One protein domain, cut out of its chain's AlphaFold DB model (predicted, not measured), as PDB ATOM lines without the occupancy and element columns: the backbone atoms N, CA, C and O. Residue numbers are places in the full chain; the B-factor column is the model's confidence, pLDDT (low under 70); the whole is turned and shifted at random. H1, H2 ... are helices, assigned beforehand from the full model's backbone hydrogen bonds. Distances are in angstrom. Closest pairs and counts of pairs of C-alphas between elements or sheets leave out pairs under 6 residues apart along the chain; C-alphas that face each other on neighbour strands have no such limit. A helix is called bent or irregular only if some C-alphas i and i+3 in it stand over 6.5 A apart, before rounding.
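This is residues 197 to 325 of the 1242 residues of the protein "Hypothetical protein" of Rotaria socialis (UniProt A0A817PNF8). Nine helices make a loose, open ring: H2 to H9 follow one another round it, and the longest helix, H1, crosses it, with its last half packed on H2 and H9, where the ring closes, and its first residues reaching H6. The printed part has 129 residues with nine named helices, H1 to H9 in chain order, and no named strand; its class is all helix. The whole is loose, with a radius of gyration of the C-alphas of 18.1 A and spans of 51 by 35 by 27 A.

Begin with H1, residues 197 to 217. Its residues 208 to 216 touch H2, residues 222 to 231, opposite ways at a shallow tilt of 31 degrees; this is a helical hairpin, and the closest C-alphas, of Arg 216 and Glu 222, are 6.3 A apart. Look next at H9, residues 316 to 324: it touches H1 about perpendicular at 80 degrees, closest at C-alphas 209 and 317, 6.4 A apart, and H2 at 85 degrees, closest at C-alphas 222 and 320, 6.6 A apart. Residues 198 to 199 of H1 only just touch H6, residues 272 to 286, with 3 pairs of C-alphas within 8 A, closest at Ala 199 and Phe 278, 6.0 A apart. H3, residues 234 to 245, touches H2 only at the corner, only just with 3 pairs, closest at C-alphas 229 and 235, 7.5 A apart. H3 touches H4, residues 249 to 253, closest at C-alphas 242 and 250, 5.8 A apart. H5, residues 256 to 268, is close to H4 but not clearly touching, with C-alphas 251 and 259 closest at 6.0 A, and is apart from H6. H7, residues 290 to 295, only just touches H6, closest at C-alphas 285 and 291, and H8, residues 298 to 313, closest at C-alphas 295 and 301; both touch only at the corner, at 5.4 A with 3 pairs each. The packing is mostly crossed, at angles beyond a shallow tilt. In H3, H5, H7, H8 and H9 every O i to N i+4 pair is within hydrogen-bond range; in H1 14 of 17 are, in H2 5 of 6, in H6 9 of 11, and in H4 0 of 1, beside 2 of 2 O i to N i+3 pairs.

Find C-alpha 197 at (179.733, 102.308, 159.108); from there H1 runs 29.0 A to C-alpha 217. H1 and H2 are only just irregular: C-alphas 198 and 201 are 6.8 A apart, and 228 and 231 are 7.0 A apart. H8 measures 22.3 A, H6 20.0 A, H5 18.2 A and H3 16.4 A. H9 ends at C-alpha 324, (204.257, 108.412, 151.715).

The C-alphas farthest apart, of Arg 256 and Lys 299, are 52.4 A apart. Residues 264 to 273, 296 to 303 and 305 to 314 stand free. The printed part has no cut, and each link between named helices is tight. Mean pLDDT of the printed part is 91.5; residue 325 is under 70.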
ATOM      1  N   GLU A 197     179.310 101.802 160.419       92.50
ATOM      2  CA  GLU A 197     179.733 102.308 159.108       92.50
ATOM      3  C   GLU A 197     179.289 103.747 158.820       92.50
ATOM      4  O   GLU A 197     180.039 104.508 158.214       92.50
ATOM      5  N   GLN A 198     178.093 104.150 159.261       94.25
ATOM      6  CA  GLN A 198     177.524 105.469 158.943       94.25
ATOM      7  C   GLN A 198     177.663 106.493 160.071       94.25
ATOM      8  O   GLN A 198     177.552 107.694 159.821       94.25
ATOM      9  N   ALA A 199     177.876 106.044 161.308       95.19
ATOM     10  CA  ALA A 199     178.004 106.919 162.466       95.19
ATOM     11  C   ALA A 199     179.413 106.870 163.062       95.19
ATOM     12  O   ALA A 199     180.064 107.904 163.158       95.19
ATOM     13  N   LEU A 200     179.914 105.692 163.447       94.38
ATOM     14  CA  LEU A 200     181.151 105.605 164.233       94.38
ATOM     15  C   LEU A 200     182.416 105.883 163.404       94.38
ATOM     16  O   LEU A 200     183.197 106.767 163.756       94.38
ATOM     17  N   TRP A 201     182.626 105.144 162.313       94.44
ATOM     18  CA  TRP A 201     183.829 105.280 161.484       94.44
ATOM     19  C   TRP A 201     183.958 106.650 160.807       94.44
ATOM     20  O   TRP A 201     185.055 107.211 160.860       94.44
ATOM     21  N   PRO A 202     182.885 107.259 160.263       93.44
ATOM     22  CA  PRO A 202     182.970 108.598 159.688       93.44
ATOM     23  C   PRO A 202     183.394 109.665 160.703       93.44
ATOM     24  O   PRO A 202     184.158 110.560 160.348       93.44
ATOM     25  N   GLU A 203     182.958 109.566 161.966       93.81
ATOM     26  CA  GLU A 203     183.418 110.476 163.027       93.81
ATOM     27  C   GLU A 203     184.903 110.287 163.335       93.81
ATOM     28  O   GLU A 203     185.630 111.267 163.462       93.81
ATOM     29  N   ILE A 204     185.380 109.040 163.410       93.81
ATOM     30  CA  ILE A 204     186.803 108.755 163.629       93.81
ATOM     31  C   ILE A 204     187.636 109.344 162.483       93.81
ATOM     32  O   ILE A 204     188.587 110.084 162.731       93.81
ATOM     33  N   MET A 205     187.244 109.085 161.232       92.75
ATOM     34  CA  MET A 205     187.912 109.632 160.047       92.75
ATOM     35  C   MET A 205     187.896 111.166 160.039       92.75
ATOM     36  O   MET A 205     188.906 111.791 159.717       92.75
ATOM     37  N   ALA A 206     186.778 111.786 160.431       92.75
ATOM     38  CA  ALA A 206     186.677 113.236 160.547       92.75
ATOM     39  C   ALA A 206     187.611 113.788 161.634       92.75
ATOM     40  O   ALA A 206     188.297 114.774 161.384       92.75
ATOM     41  N   VAL A 207     187.700 113.145 162.802       93.00
ATOM     42  CA  VAL A 207     188.613 113.556 163.881       93.00
ATOM     43  C   VAL A 207     190.073 113.500 163.428       93.00
ATOM     44  O   VAL A 207     190.806 114.458 163.667       93.00
ATOM     45  N   PHE A 208     190.493 112.435 162.737       94.75
ATOM     46  CA  PHE A 208     191.848 112.355 162.177       94.75
ATOM     47  C   PHE A 208     192.090 113.429 161.116       94.75
ATOM     48  O   PHE A 208     193.094 114.134 161.178       94.75
ATOM     49  N   ARG A 209     191.147 113.622 160.187       94.56
ATOM     50  CA  ARG A 209     191.253 114.649 159.144       94.56
ATOM     51  C   ARG A 209     191.362 116.059 159.727       94.56
ATOM     52  O   ARG A 209     192.236 116.819 159.317       94.56
ATOM     53  N   GLU A 210     190.504 116.417 160.678       95.81
ATOM     54  CA  GLU A 210     190.540 117.750 161.287       95.81
ATOM     55  C   GLU A 210     191.749 117.921 162.212       95.81
ATOM     56  O   GLU A 210     192.380 118.976 162.200       95.81
ATOM     57  N   GLY A 211     192.145 116.878 162.949       96.44
ATOM     58  CA  GLY A 211     193.394 116.877 163.711       96.44
ATOM     59  C   GLY A 211     194.612 117.117 162.816       96.44
ATOM     60  O   GLY A 211     195.473 117.931 163.150       96.44
ATOM     61  N   PHE A 212     194.646 116.475 161.645       96.62
ATOM     62  CA  PHE A 212     195.698 116.655 160.649       96.62
ATOM     63  C   PHE A 212     195.717 118.094 160.133       96.62
ATOM     64  O   PHE A 212     196.770 118.730 160.127       96.62
ATOM     65  N   ASN A 213     194.553 118.642 159.766       96.25
ATOM     66  CA  ASN A 213     194.441 120.019 159.291       96.25
ATOM     67  C   ASN A 213     194.936 121.029 160.336       96.25
ATOM     68  O   ASN A 213     195.736 121.896 159.991       96.25
ATOM     69  N   VAL A 214     194.531 120.883 161.603       97.75
ATOM     70  CA  VAL A 214     194.937 121.781 162.699       97.75
ATOM     71  C   VAL A 214     196.446 121.723 162.950       97.75
ATOM     72  O   VAL A 214     197.087 122.763 163.104       97.75
ATOM     73  N   LEU A 215     197.039 120.526 162.975       97.00
ATOM     74  CA  LEU A 215     198.483 120.372 163.178       97.00
ATOM     75  C   LEU A 215     199.281 120.908 161.980       97.00
ATOM     76  O   LEU A 215     200.275 121.616 162.150       97.00
ATOM     77  N   ARG A 216     198.813 120.648 160.762       95.38
ATOM     78  CA  ARG A 216     199.415 121.200 159.548       95.38
ATOM     79  C   ARG A 216     199.358 122.730 159.537       95.38
ATOM     80  O   ARG A 216     200.354 123.377 159.231       95.38
ATOM     81  N   GLU A 217     198.226 123.327 159.908       96.81
ATOM     82  CA  GLU A 217     198.072 124.787 160.025       96.81
ATOM     83  C   GLU A 217     198.987 125.395 161.098       96.81
ATOM     84  O   GLU A 217     199.452 126.525 160.947       96.81
ATOM     85  N   ALA A 218     199.305 124.633 162.148       96.94
ATOM     86  CA  ALA A 218     200.289 125.013 163.159       96.94
ATOM     87  C   ALA A 218     201.753 124.895 162.679       96.94
ATOM     88  O   ALA A 218     202.660 125.323 163.395       96.94
ATOM     89  N   GLY A 219     201.996 124.362 161.475       95.50
ATOM     90  CA  GLY A 219     203.317 124.262 160.850       95.50
ATOM     91  C   GLY A 219     204.069 122.957 161.121       95.50
ATOM     92  O   GLY A 219     205.270 122.897 160.855       95.50
ATOM     93  N   PHE A 220     203.406 121.923 161.647       95.12
ATOM     94  CA  PHE A 220     204.007 120.592 161.773       95.12
ATOM     95  C   PHE A 220     204.114 119.910 160.398       95.12
ATOM     96  O   PHE A 220     203.256 120.101 159.535       95.12
ATOM     97  N   SER A 221     205.171 119.118 160.189       94.12
ATOM     98  CA  SER A 221     205.365 118.365 158.943       94.12
ATOM     99  C   SER A 221     204.287 117.300 158.787       94.12
ATOM    100  O   SER A 221     204.057 116.525 159.719       94.12
ATOM    101  N   GLU A 222     203.678 117.235 157.607       93.69
ATOM    102  CA  GLU A 222     202.588 116.309 157.294       93.69
ATOM    103  C   GLU A 222     202.996 114.852 157.534       93.69
ATOM    104  O   GLU A 222     202.232 114.091 158.119       93.69
ATOM    105  N   GLU A 223     204.236 114.489 157.204       90.62
ATOM    106  CA  GLU A 223     204.782 113.147 157.400       90.62
ATOM    107  C   GLU A 223     204.833 112.767 158.885       90.62
ATOM    108  O   GLU A 223     204.390 111.686 159.267       90.62
ATOM    109  N   ALA A 224     205.322 113.668 159.746       91.19
ATOM    110  CA  ALA A 224     205.377 113.419 161.188       91.19
ATOM    111  C   ALA A 224     203.977 113.307 161.805       91.19
ATOM    112  O   ALA A 224     203.773 112.479 162.691       91.19
ATOM    113  N   ILE A 225     203.015 114.102 161.321       93.94
ATOM    114  CA  ILE A 225     201.618 113.997 161.755       93.94
ATOM    115  C   ILE A 225     201.071 112.609 161.401       93.94
ATOM    116  O   ILE A 225     200.513 111.947 162.269       93.94
ATOM    117  N   LEU A 226     201.261 112.139 160.163       92.62
ATOM    118  CA  LEU A 226     200.784 110.818 159.738       92.62
ATOM    119  C   LEU A 226     201.447 109.669 160.516       92.62
ATOM    120  O   LEU A 226     200.770 108.702 160.879       92.62
ATOM    121  N   PHE A 227     202.748 109.779 160.817       89.44
ATOM    122  CA  PHE A 227     203.461 108.823 161.673       89.44
ATOM    123  C   PHE A 227     202.863 108.729 163.075       89.44
ATOM    124  O   PHE A 227     202.618 107.615 163.538       89.44
ATOM    125  N   ASP A 228     202.594 109.864 163.718       89.38
ATOM    126  CA  ASP A 228     201.981 109.904 165.051       89.38
ATOM    127  C   ASP A 228     200.514 109.433 165.017       89.38
ATOM    128  O   ASP A 228     200.043 108.759 165.929       89.38
ATOM    129  N   MET A 229     199.798 109.726 163.926       91.31
ATOM    130  CA  MET A 229     198.382 109.400 163.784       91.31
ATOM    131  C   MET A 229     198.098 107.924 163.526       91.31
ATOM    132  O   MET A 229     197.237 107.381 164.208       91.31
ATOM    133  N   TYR A 230     198.735 107.281 162.539       90.50
ATOM    134  CA  TYR A 230     198.482 105.859 162.243       90.50
ATOM    135  C   TYR A 230     199.593 105.109 161.498       90.50
ATOM    136  O   TYR A 230     199.627 103.879 161.599       90.50
ATOM    137  N   LEU A 231     200.533 105.769 160.805       89.12
ATOM    138  CA  LEU A 231     201.583 105.046 160.061       89.12
ATOM    139  C   LEU A 231     202.566 104.297 160.981       89.12
ATOM    140  O   LEU A 231     203.117 103.269 160.579       89.12
ATOM    141  N   SER A 232     202.750 104.742 162.232       86.81
ATOM    142  CA  SER A 232     203.528 104.007 163.249       86.81
ATOM    143  C   SER A 232     202.907 102.664 163.643       86.81
ATOM    144  O   SER A 232     203.610 101.804 164.176       86.81
ATOM    145  N   LYS A 233     201.607 102.474 163.369       89.62
ATOM    146  CA  LYS A 233     200.753 101.373 163.841       89.62
ATOM    147  C   LYS A 233     200.510 101.340 165.355       89.62
ATOM    148  O   LYS A 233     199.819 100.437 165.818       89.62
ATOM    149  N   GLU A 234     200.962 102.337 166.116       87.56
ATOM    150  CA  GLU A 234     200.681 102.431 167.557       87.56
ATOM    151  C   GLU A 234     199.169 102.409 167.878       87.56
ATOM    152  O   GLU A 234     198.762 101.643 168.756       87.56
ATOM    153  N   PRO A 235     198.282 103.122 167.148       90.06
ATOM    154  CA  PRO A 235     196.843 103.001 167.381       90.06
ATOM    155  C   PRO A 235     196.312 101.580 167.187       90.06
ATOM    156  O   PRO A 235     195.401 101.178 167.906       90.06
ATOM    157  N   ALA A 236     196.870 100.803 166.252       89.00
ATOM    158  CA  ALA A 236     196.446  99.422 166.035       89.00
ATOM    159  C   ALA A 236     196.749  98.552 167.265       89.00
ATOM    160  O   ALA A 236     195.879  97.799 167.702       89.00
ATOM    161  N   GLU A 237     197.922  98.724 167.883       89.00
ATOM    162  CA  GLU A 237     198.259  98.065 169.151       89.00
ATOM    163  C   GLU A 237     197.333  98.522 170.290       89.00
ATOM    164  O   GLU A 237     196.886  97.706 171.097       89.00
ATOM    165  N   ILE A 238     196.985  99.814 170.343       91.62
ATOM    166  CA  ILE A 238     196.028 100.344 171.327       91.62
ATOM    167  C   ILE A 238     194.656  99.682 171.161       91.62
ATOM    168  O   ILE A 238     194.065  99.263 172.160       91.62
ATOM    169  N   PHE A 239     194.144  99.559 169.932       92.19
ATOM    170  CA  PHE A 239     192.866  98.894 169.662       92.19
ATOM    171  C   PHE A 239     192.918  97.393 169.970       92.19
ATOM    172  O   PHE A 239     191.954  96.864 170.521       92.19
ATOM    173  N   GLU A 240     194.038  96.717 169.701       90.50
ATOM    174  CA  GLU A 240     194.239  95.314 170.081       90.50
ATOM    175  C   GLU A 240     194.177  95.142 171.608       90.50
ATOM    176  O   GLU A 240     193.396  94.342 172.123       90.50
ATOM    177  N   ARG A 241     194.896  95.977 172.367       91.81
ATOM    178  CA  ARG A 241     194.833  95.963 173.840       91.81
ATOM    179  C   ARG A 241     193.464  96.369 174.377       91.81
ATOM    180  O   ARG A 241     193.038  95.865 175.419       91.81
ATOM    181  N   ALA A 242     192.774  97.283 173.699       93.69
ATOM    182  CA  ALA A 242     191.414  97.669 174.048       93.69
ATOM    183  C   ALA A 242     190.421  96.521 173.818       93.69
ATOM    184  O   ALA A 242     189.478  96.399 174.598       93.69
ATOM    185  N   ALA A 243     190.638  95.662 172.820       89.12
ATOM    186  CA  ALA A 243     189.837  94.456 172.624       89.12
ATOM    187  C   ALA A 243     190.032  93.441 173.766       89.12
ATOM    188  O   ALA A 243     189.057  92.831 174.206       89.12
ATOM    189  N   ASP A 244     191.252  93.318 174.297       88.00
ATOM    190  CA  ASP A 244     191.566  92.397 175.400       88.00
ATOM    191  C   ASP A 244     191.087  92.897 176.776       88.00
ATOM    192  O   ASP A 244     190.578  92.128 177.594       88.00
ATOM    193  N   GLU A 245     191.289  94.186 177.077       92.44
ATOM    194  CA  GLU A 245     191.112  94.725 178.435       92.44
ATOM    195  C   GLU A 245     190.085  95.867 178.544       92.44
ATOM    196  O   GLU A 245     189.705  96.258 179.655       92.44
ATOM    197  N   GLY A 246     189.624  96.403 177.415       93.50
ATOM    198  CA  GLY A 246     188.791  97.600 177.321       93.50
ATOM    199  C   GLY A 246     189.597  98.903 177.213       93.50
ATOM    200  O   GLY A 246     190.711  99.021 177.729       93.50
ATOM    201  N   PHE A 247     188.987  99.928 176.601       90.94
ATOM    202  CA  PHE A 247     189.615 101.228 176.303       90.94
ATOM    203  C   PHE A 247     190.243 101.946 177.507       90.94
ATOM    204  O   PHE A 247     191.241 102.642 177.347       90.94
ATOM    205  N   VAL A 248     189.683 101.780 178.710       91.88
ATOM    206  CA  VAL A 248     190.177 102.464 179.919       91.88
ATOM    207  C   VAL A 248     191.288 101.675 180.613       91.88
ATOM    208  O   VAL A 248     192.268 102.266 181.054       91.88
ATOM    209  N   LYS A 249     191.174 100.343 180.730       94.44
ATOM    210  CA  LYS A 249     192.171  99.541 181.466       94.44
ATOM    211  C   LYS A 249     193.494  99.442 180.720       94.44
ATOM    212  O   LYS A 249     194.541  99.465 181.368       94.44
ATOM    213  N   GLN A 250     193.452  99.404 179.387       96.06
ATOM    214  CA  GLN A 250     194.663  99.373 178.569       96.06
ATOM    215  C   GLN A 250     195.551 100.615 178.786       96.06
ATOM    216  O   GLN A 250     196.768 100.531 178.643       96.06
ATOM    217  N   LEU A 251     194.997 101.736 179.272       93.69
ATOM    218  CA  LEU A 251     195.769 102.946 179.585       93.69
ATOM    219  C   LEU A 251     196.884 102.719 180.617       93.69
ATOM    220  O   LEU A 251     197.818 103.512 180.678       93.69
ATOM    221  N   LYS A 252     196.858 101.629 181.395       93.75
ATOM    222  CA  LYS A 252     197.971 101.264 182.290       93.75
ATOM    223  C   LYS A 252     199.300 101.032 181.547       93.75
ATOM    224  O   LYS A 252     200.349 101.093 182.182       93.75
ATOM    225  N   TYR A 253     199.248 100.764 180.239       92.06
ATOM    226  CA  TYR A 253     200.411 100.612 179.359       92.06
ATOM    227  C   TYR A 253     200.939 101.952 178.818       92.06
ATOM    228  O   TYR A 253     202.015 101.993 178.233       92.06
ATOM    229  N   HIS A 254     200.217 103.052 179.043       92.44
ATOM    230  CA  HIS A 254     200.590 104.398 178.607       92.44
ATOM    231  C   HIS A 254     201.369 105.143 179.696       92.44
ATOM    232  O   HIS A 254     201.251 104.843 180.887       92.44
ATOM    233  N   SER A 255     202.124 106.182 179.320       94.94
ATOM    234  CA  SER A 255     202.779 107.075 180.288       94.94
ATOM    235  C   SER A 255     201.754 107.784 181.185       94.94
ATOM    236  O   SER A 255     200.621 108.040 180.779       94.94
ATOM    237  N   ARG A 256     202.148 108.177 182.406       95.50
ATOM    238  CA  ARG A 256     201.247 108.909 183.322       95.50
ATOM    239  C   ARG A 256     200.717 110.213 182.714       95.50
ATOM    240  O   ARG A 256     199.574 110.579 182.974       95.50
ATOM    241  N   THR A 257     201.523 110.884 181.891       95.81
ATOM    242  CA  THR A 257     201.117 112.088 181.153       95.81
ATOM    243  C   THR A 257     200.005 111.774 180.156       95.81
ATOM    244  O   THR A 257     198.982 112.455 180.164       95.81
ATOM    245  N   SER A 258     200.163 110.711 179.362       94.06
ATOM    246  CA  SER A 258     199.145 110.252 178.407       94.06
ATOM    247  C   SER A 258     197.860 109.815 179.123       94.06
ATOM    248  O   SER A 258     196.775 110.286 178.784       94.06
ATOM    249  N   GLN A 259     197.979 109.027 180.200       95.06
ATOM    250  CA  GLN A 259     196.839 108.620 181.033       95.06
ATOM    251  C   GLN A 259     196.041 109.831 181.539       95.06
ATOM    252  O   GLN A 259     194.818 109.876 181.402       95.06
ATOM    253  N   TYR A 260     196.721 110.837 182.101       95.50
ATOM    254  CA  TYR A 260     196.069 112.057 182.581       95.50
ATOM    255  C   TYR A 260     195.449 112.875 181.439       95.50
ATOM    256  O   TYR A 260     194.316 113.346 181.572       95.50
ATOM    257  N   GLY A 261     196.157 113.038 180.317       94.75
ATOM    258  CA  GLY A 261     195.673 113.778 179.149       94.75
ATOM    259  C   GLY A 261     194.375 113.192 178.594       94.75
ATOM    260  O   GLY A 261     193.386 113.915 178.449       94.75
ATOM    261  N   GLN A 262     194.345 111.874 178.389       93.88
ATOM    262  CA  GLN A 262     193.178 111.158 177.873       93.88
ATOM    263  C   GLN A 262     192.010 111.175 178.869       93.88
ATOM    264  O   GLN A 262     190.917 111.633 178.533       93.88
ATOM    265  N   LEU A 263     192.231 110.760 180.125       93.81
ATOM    266  CA  LEU A 263     191.157 110.667 181.123       93.81
ATOM    267  C   LEU A 263     190.585 112.037 181.505       93.81
ATOM    268  O   LEU A 263     189.372 112.185 181.646       93.81
ATOM    269  N   SER A 264     191.438 113.053 181.679       94.06
ATOM    270  CA  SER A 264     190.965 114.384 182.070       94.06
ATOM    271  C   SER A 264     190.171 115.060 180.955       94.06
ATOM    272  O   SER A 264     189.199 115.752 181.248       94.06
ATOM    273  N   THR A 265     190.547 114.853 179.691       88.94
ATOM    274  CA  THR A 265     189.830 115.418 178.540       88.94
ATOM    275  C   THR A 265     188.521 114.677 178.295       88.94
ATOM    276  O   THR A 265     187.484 115.327 178.172       88.94
ATOM    277  N   MET A 266     188.531 113.341 178.359       88.75
ATOM    278  CA  MET A 266     187.318 112.521 178.278       88.75
ATOM    279  C   MET A 266     186.283 112.934 179.336       88.75
ATOM    280  O   MET A 266     185.116 113.112 179.009       88.75
ATOM    281  N   ASN A 267     186.705 113.178 180.582       88.25
ATOM    282  CA  ASN A 267     185.803 113.600 181.662       88.25
ATOM    283  C   ASN A 267     185.223 115.017 181.492       88.25
ATOM    284  O   ASN A 267     184.237 115.349 182.149       88.25
ATOM    285  N   ARG A 268     185.840 115.874 180.667       91.12
ATOM    286  CA  ARG A 268     185.346 117.237 180.392       91.12
ATOM    287  C   ARG A 268     184.353 117.282 179.230       91.12
ATOM    288  O   ARG A 268     183.610 118.253 179.127       91.12
ATOM    289  N   HIS A 269     184.347 116.269 178.369       85.56
ATOM    290  CA  HIS A 269     183.475 116.205 177.204       85.56
ATOM    291  C   HIS A 269     182.128 115.567 177.580       85.56
ATOM    292  O   HIS A 269     182.093 114.434 178.053       85.56
ATOM    293  N   ASP A 270     181.000 116.258 177.365       86.06
ATOM    294  CA  ASP A 270     179.677 115.734 177.759       86.06
ATOM    295  C   ASP A 270     179.046 114.787 176.716       86.06
ATOM    296  O   ASP A 270     178.191 113.962 177.050       86.06
ATOM    297  N   GLY A 271     179.506 114.873 175.460       88.06
ATOM    298  CA  GLY A 271     179.188 113.941 174.374       88.06
ATOM    299  C   GLY A 271     177.735 113.990 173.903       88.06
ATOM    300  O   GLY A 271     177.291 113.059 173.231       88.06
ATOM    301  N   LYS A 272     176.970 115.025 174.273       91.50
ATOM    302  CA  LYS A 272     175.536 115.099 173.954       91.50
ATOM    303  C   LYS A 272     175.279 115.292 172.469       91.50
ATOM    304  O   LYS A 272     174.461 114.562 171.922       91.50
ATOM    305  N   ASP A 273     176.027 116.182 171.826       91.31
ATOM    306  CA  ASP A 273     175.851 116.488 170.403       91.31
ATOM    307  C   ASP A 273     176.127 115.252 169.529       91.31
ATOM    308  O   ASP A 273     175.342 114.910 168.645       91.31
ATOM    309  N   ILE A 274     177.194 114.506 169.849       93.06
ATOM    310  CA  ILE A 274     177.531 113.238 169.180       93.06
ATOM    311  C   ILE A 274     176.407 112.217 169.391       93.06
ATOM    312  O   ILE A 274     175.988 111.545 168.451       93.06
ATOM    313  N   ARG A 275     175.869 112.120 170.614       94.06
ATOM    314  CA  ARG A 275     174.767 111.203 170.927       94.06
ATOM    315  C   ARG A 275     173.492 111.541 170.157       94.06
ATOM    316  O   ARG A 275     172.824 110.621 169.696       94.06
ATOM    317  N   GLU A 276     173.147 112.819 170.027       95.56
ATOM    318  CA  GLU A 276     171.973 113.264 169.269       95.56
ATOM    319  C   GLU A 276     172.132 112.961 167.774       95.56
ATOM    320  O   GLU A 276     171.237 112.369 167.165       95.56
ATOM    321  N   LYS A 277     173.313 113.237 167.204       94.81
ATOM    322  CA  LYS A 277     173.646 112.862 165.822       94.81
ATOM    323  C   LYS A 277     173.526 111.351 165.598       94.81
ATOM    324  O   LYS A 277     172.865 110.915 164.657       94.81
ATOM    325  N   PHE A 278     174.119 110.553 166.483       97.12
ATOM    326  CA  PHE A 278     174.054 109.092 166.432       97.12
ATOM    327  C   PHE A 278     172.620 108.576 166.556       97.12
ATOM    328  O   PHE A 278     172.230 107.659 165.832       97.12
ATOM    329  N   HIS A 279     171.806 109.193 167.413       96.38
ATOM    330  CA  HIS A 279     170.397 108.849 167.549       96.38
ATOM    331  C   HIS A 279     169.627 109.082 166.241       96.38
ATOM    332  O   HIS A 279     168.878 108.199 165.822       96.38
ATOM    333  N   HIS A 280     169.825 110.220 165.569       95.38
ATOM    334  CA  HIS A 280     169.187 110.488 164.275       95.38
ATOM    335  C   HIS A 280     169.646 109.517 163.180       95.38
ATOM    336  O   HIS A 280     168.807 108.995 162.448       95.38
ATOM    337  N   ILE A 281     170.944 109.210 163.089       96.00
ATOM    338  CA  ILE A 281     171.455 108.239 162.106       96.00
ATOM    339  C   ILE A 281     170.823 106.858 162.337       96.00
ATOM    340  O   ILE A 281     170.300 106.247 161.403       96.00
ATOM    341  N   LEU A 282     170.799 106.385 163.586       96.38
ATOM    342  CA  LEU A 282     170.242 105.075 163.906       96.38
ATOM    343  C   LEU A 282     168.726 105.019 163.681       96.38
ATOM    344  O   LEU A 282     168.243 104.128 162.986       96.38
ATOM    345  N   HIS A 283     167.960 105.941 164.266       95.00
ATOM    346  CA  HIS A 283     166.499 105.843 164.283       95.00
ATOM    347  C   HIS A 283     165.836 106.384 163.017       95.00
ATOM    348  O   HIS A 283     164.911 105.750 162.509       95.00
ATOM    349  N   ASP A 284     166.300 107.521 162.495       94.06
ATOM    350  CA  ASP A 284     165.604 108.229 161.417       94.06
ATOM    351  C   ASP A 284     166.075 107.829 160.017       94.06
ATOM    352  O   ASP A 284     165.384 108.164 159.045       94.06
ATOM    353  N   ASN A 285     167.231 107.154 159.915       93.50
ATOM    354  CA  ASN A 285     167.825 106.699 158.657       93.50
ATOM    355  C   ASN A 285     167.917 105.163 158.563       93.50
ATOM    356  O   ASN A 285     167.307 104.578 157.662       93.50
ATOM    357  N   ILE A 286     168.637 104.510 159.488       95.81
ATOM    358  CA  ILE A 286     168.919 103.062 159.441       95.81
ATOM    359  C   ILE A 286     167.682 102.238 159.825       95.81
ATOM    360  O   ILE A 286     167.108 101.547 158.986       95.81
ATOM    361  N   LEU A 287     167.219 102.327 161.076       93.12
ATOM    362  CA  LEU A 287     166.140 101.478 161.599       93.12
ATOM    363  C   LEU A 287     164.773 101.779 160.976       93.12
ATOM    364  O   LEU A 287     163.901 100.905 160.984       93.12
ATOM    365  N   SER A 288     164.581 102.989 160.440       94.00
ATOM    366  CA  SER A 288     163.388 103.345 159.669       94.00
ATOM    367  C   SER A 288     163.389 102.757 158.253       94.00
ATOM    368  O   SER A 288     162.381 102.882 157.564       94.00
ATOM    369  N   GLY A 289     164.509 102.189 157.789       93.00
ATOM    370  CA  GLY A 289     164.670 101.625 156.446       93.00
ATOM    371  C   GLY A 289     164.864 102.654 155.328       93.00
ATOM    372  O   GLY A 289     164.917 102.264 154.166       93.00
ATOM    373  N   LYS A 290     165.005 103.954 155.638       93.88
ATOM    374  CA  LYS A 290     165.164 105.003 154.608       93.88
ATOM    375  C   LYS A 290     166.490 104.882 153.870       93.88
ATOM    376  O   LYS A 290     166.545 105.142 152.672       93.88
ATOM    377  N   PHE A 291     167.554 104.526 154.592       93.38
ATOM    378  CA  PHE A 291     168.835 104.225 153.965       93.38
ATOM    379  C   PHE A 291     168.686 103.040 153.012       93.38
ATOM    380  O   PHE A 291     169.028 103.166 151.840       93.38
ATOM    381  N   ALA A 292     168.098 101.941 153.496       92.19
ATOM    382  CA  ALA A 292     167.937 100.727 152.711       92.19
ATOM    383  C   ALA A 292     167.115 100.964 151.433       92.19
ATOM    384  O   ALA A 292     167.540 100.580 150.352       92.19
ATOM    385  N   GLU A 293     166.000 101.695 151.532       90.31
ATOM    386  CA  GLU A 293     165.159 102.069 150.385       90.31
ATOM    387  C   GLU A 293     165.947 102.794 149.281       90.31
ATOM    388  O   GLU A 293     165.747 102.529 148.096       90.31
ATOM    389  N   LYS A 294     166.856 103.701 149.659       89.75
ATOM    390  CA  LYS A 294     167.701 104.422 148.697       89.75
ATOM    391  C   LYS A 294     168.817 103.537 148.152       89.75
ATOM    392  O   LYS A 294     169.005 103.480 146.939       89.75
ATOM    393  N   TRP A 295     169.538 102.858 149.042       90.44
ATOM    394  CA  TRP A 295     170.713 102.056 148.702       90.44
ATOM    395  C   TRP A 295     170.371 100.842 147.829       90.44
ATOM    396  O   TRP A 295     171.156 100.472 146.964       90.44
ATOM    397  N   SER A 296     169.158 100.288 147.951       85.94
ATOM    398  CA  SER A 296     168.659  99.220 147.070       85.94
ATOM    399  C   SER A 296     168.597  99.604 145.584       85.94
ATOM    400  O   SER A 296     168.502  98.725 144.728       85.94
ATOM    401  N   ASN A 297     168.653 100.892 145.232       87.75
ATOM    402  CA  ASN A 297     168.828 101.304 143.844       87.75
ATOM    403  C   ASN A 297     170.315 101.241 143.462       87.75
ATOM    404  O   ASN A 297     171.024 102.241 143.562       87.75
ATOM    405  N   THR A 298     170.761 100.079 142.975       82.94
ATOM    406  CA  THR A 298     172.169  99.782 142.637       82.94
ATOM    407  C   THR A 298     172.829 100.837 141.751       82.94
ATOM    408  O   THR A 298     173.975 101.221 141.979       82.94
ATOM    409  N   LYS A 299     172.103 101.368 140.759       86.38
ATOM    410  CA  LYS A 299     172.628 102.411 139.872       86.38
ATOM    411  C   LYS A 299     172.869 103.723 140.620       86.38
ATOM    412  O   LYS A 299     173.926 104.325 140.460       86.38
ATOM    413  N   TRP A 300     171.892 104.165 141.413       90.19
ATOM    414  CA  TRP A 300     172.043 105.379 142.218       90.19
ATOM    415  C   TRP A 300     173.147 105.209 143.269       90.19
ATOM    416  O   TRP A 300     173.979 106.097 143.409       90.19
ATOM    417  N   ALA A 301     173.195 104.059 143.946       87.19
ATOM    418  CA  ALA A 301     174.207 103.743 144.949       87.19
ATOM    419  C   ALA A 301     175.630 103.824 144.375       87.19
ATOM    420  O   ALA A 301     176.486 104.492 144.951       87.19
ATOM    421  N   ALA A 302     175.870 103.224 143.203       87.69
ATOM    422  CA  ALA A 302     177.166 103.283 142.530       87.69
ATOM    423  C   ALA A 302     177.557 104.714 142.109       87.69
ATOM    424  O   ALA A 302     178.709 105.115 142.276       87.69
ATOM    425  N   GLU A 303     176.608 105.493 141.576       90.81
ATOM    426  CA  GLU A 303     176.837 106.892 141.188       90.81
ATOM    427  C   GLU A 303     177.145 107.782 142.405       90.81
ATOM    428  O   GLU A 303     178.082 108.584 142.356       90.81
ATOM    429  N   GLU A 304     176.397 107.630 143.501       91.56
ATOM    430  CA  GLU A 304     176.598 108.414 144.721       91.56
ATOM    431  C   GLU A 304     177.903 108.019 145.425       91.56
ATOM    432  O   GLU A 304     178.679 108.894 145.797       91.56
ATOM    433  N   LEU A 305     178.222 106.722 145.517       91.75
ATOM    434  CA  LEU A 305     179.489 106.255 146.086       91.75
ATOM    435  C   LEU A 305     180.691 106.813 145.311       91.75
ATOM    436  O   LEU A 305     181.626 107.331 145.916       91.75
ATOM    437  N   ALA A 306     180.658 106.763 143.976       90.94
ATOM    438  CA  ALA A 306     181.725 107.320 143.143       90.94
ATOM    439  C   ALA A 306     181.901 108.835 143.344       90.94
ATOM    440  O   ALA A 306     183.019 109.353 143.263       90.94
ATOM    441  N   LYS A 307     180.807 109.557 143.616       92.31
ATOM    442  CA  LYS A 307     180.849 110.983 143.945       92.31
ATOM    443  C   LYS A 307     181.515 111.224 145.302       92.31
ATOM    444  O   LYS A 307     182.432 112.040 145.359       92.31
ATOM    445  N   GLU A 308     181.113 110.505 146.348       91.44
ATOM    446  CA  GLU A 308     181.700 110.625 147.694       91.44
ATOM    447  C   GLU A 308     183.205 110.299 147.692       91.44
ATOM    448  O   GLU A 308     184.007 111.047 148.253       91.44
ATOM    449  N   TRP A 309     183.620 109.245 146.974       90.94
ATOM    450  CA  TRP A 309     185.038 108.910 146.780       90.94
ATOM    451  C   TRP A 309     185.835 110.092 146.226       90.94
ATOM    452  O   TRP A 309     186.860 110.476 146.784       90.94
ATOM    453  N   LYS A 310     185.324 110.715 145.160       88.88
ATOM    454  CA  LYS A 310     185.980 111.849 144.503       88.88
ATOM    455  C   LYS A 310     186.071 113.088 145.400       88.88
ATOM    456  O   LYS A 310     187.009 113.878 145.268       88.88
ATOM    457  N   GLU A 311     185.097 113.299 146.282       86.88
ATOM    458  CA  GLU A 311     185.138 114.401 147.248       86.88
ATOM    459  C   GLU A 311     186.250 114.190 148.290       86.88
ATOM    460  O   GLU A 311     186.984 115.133 148.594       86.88
ATOM    461  N   VAL A 312     186.430 112.958 148.779       87.12
ATOM    462  CA  VAL A 312     187.422 112.625 149.818       87.12
ATOM    463  C   VAL A 312     188.845 112.481 149.270       87.12
ATOM    464  O   VAL A 312     189.784 112.893 149.945       87.12
ATOM    465  N   GLU A 313     189.022 111.976 148.049       86.56
ATOM    466  CA  GLU A 313     190.333 111.785 147.394       86.56
ATOM    467  C   GLU A 313     191.153 113.090 147.318       86.56
ATOM    468  O   GLU A 313     192.378 113.096 147.398       86.56
ATOM    469  N   ASN A 314     190.474 114.238 147.250       84.56
ATOM    470  CA  ASN A 314     191.117 115.551 147.206       84.56
ATOM    471  C   ASN A 314     191.499 116.112 148.588       84.56
ATOM    472  O   ASN A 314     192.021 117.229 148.670       84.56
ATOM    473  N   ALA A 315     191.226 115.393 149.679       88.19
ATOM    474  CA  ALA A 315     191.546 115.854 151.021       88.19
ATOM    475  C   ALA A 315     193.074 115.895 151.240       88.19
ATOM    476  O   ALA A 315     193.782 114.972 150.837       88.19
ATOM    477  N   PRO A 316     193.610 116.918 151.933       91.12
ATOM    478  CA  PRO A 316     195.055 117.042 152.129       91.12
ATOM    479  C   PRO A 316     195.723 115.849 152.814       91.12
ATOM    480  O   PRO A 316     196.853 115.518 152.472       91.12
ATOM    481  N   ILE A 317     195.019 115.212 153.755       92.38
ATOM    482  CA  ILE A 317     195.499 114.017 154.458       92.38
ATOM    483  C   ILE A 317     195.716 112.840 153.490       92.38
ATOM    484  O   ILE A 317     196.750 112.191 153.555       92.38
ATOM    485  N   VAL A 318     194.818 112.653 152.513       89.69
ATOM    486  CA  VAL A 318     194.917 111.593 151.493       89.69
ATOM    487  C   VAL A 318     196.081 111.867 150.543       89.69
ATOM    488  O   VAL A 318     196.885 110.987 150.262       89.69
ATOM    489  N   GLN A 319     196.246 113.119 150.114       88.50
ATOM    490  CA  GLN A 319     197.394 113.501 149.287       88.50
ATOM    491  C   GLN A 319     198.729 113.308 150.022       88.50
ATOM    492  O   GLN A 319     199.755 113.071 149.383       88.50
ATOM    493  N   ALA A 320     198.741 113.482 151.346       88.75
ATOM    494  CA  ALA A 320     199.915 113.224 152.170       88.75
ATOM    495  C   ALA A 320     200.190 111.716 152.297       88.75
ATOM    496  O   ALA A 320     201.345 111.320 152.146       88.75
ATOM    497  N   ASP A 321     199.156 110.882 152.460       85.56
ATOM    498  CA  ASP A 321     199.282 109.418 152.421       85.56
ATOM    499  C   ASP A 321     199.879 108.936 151.087       85.56
ATOM    500  O   ASP A 321     200.864 108.203 151.085       85.56
ATOM    501  N   GLU A 322     199.370 109.416 149.946       84.69
ATOM    502  CA  GLU A 322     199.875 109.040 148.613       84.69
ATOM    503  C   GLU A 322     201.350 109.404 148.394       84.69
ATOM    504  O   GLU A 322     202.071 108.705 147.681       84.69
ATOM    505  N   ARG A 323     201.825 110.502 148.999       80.75
ATOM    506  CA  ARG A 323     203.249 110.876 148.951       80.75
ATOM    507  C   ARG A 323     204.125 109.924 149.759       80.75
ATOM    508  O   ARG A 323     205.298 109.765 149.421       80.75
ATOM    509  N   MET A 324     203.571 109.335 150.814       74.50
ATOM    510  CA  MET A 324     204.257 108.412 151.715       74.50
ATOM    511  C   MET A 324     204.165 106.951 151.260       74.50
ATOM    512  O   MET A 324     204.948 106.126 151.730       74.50
ATOM    513  N   ASP A 325     203.255 106.624 150.337       60.16
ATOM    514  CA  ASP A 325     203.053 105.262 149.848       60.16
ATOM    515  C   ASP A 325     204.193 104.810 148.909       60.16
ATOM    516  O   ASP A 325     204.207 105.003 147.689       60.16
TER     517      ASP A 325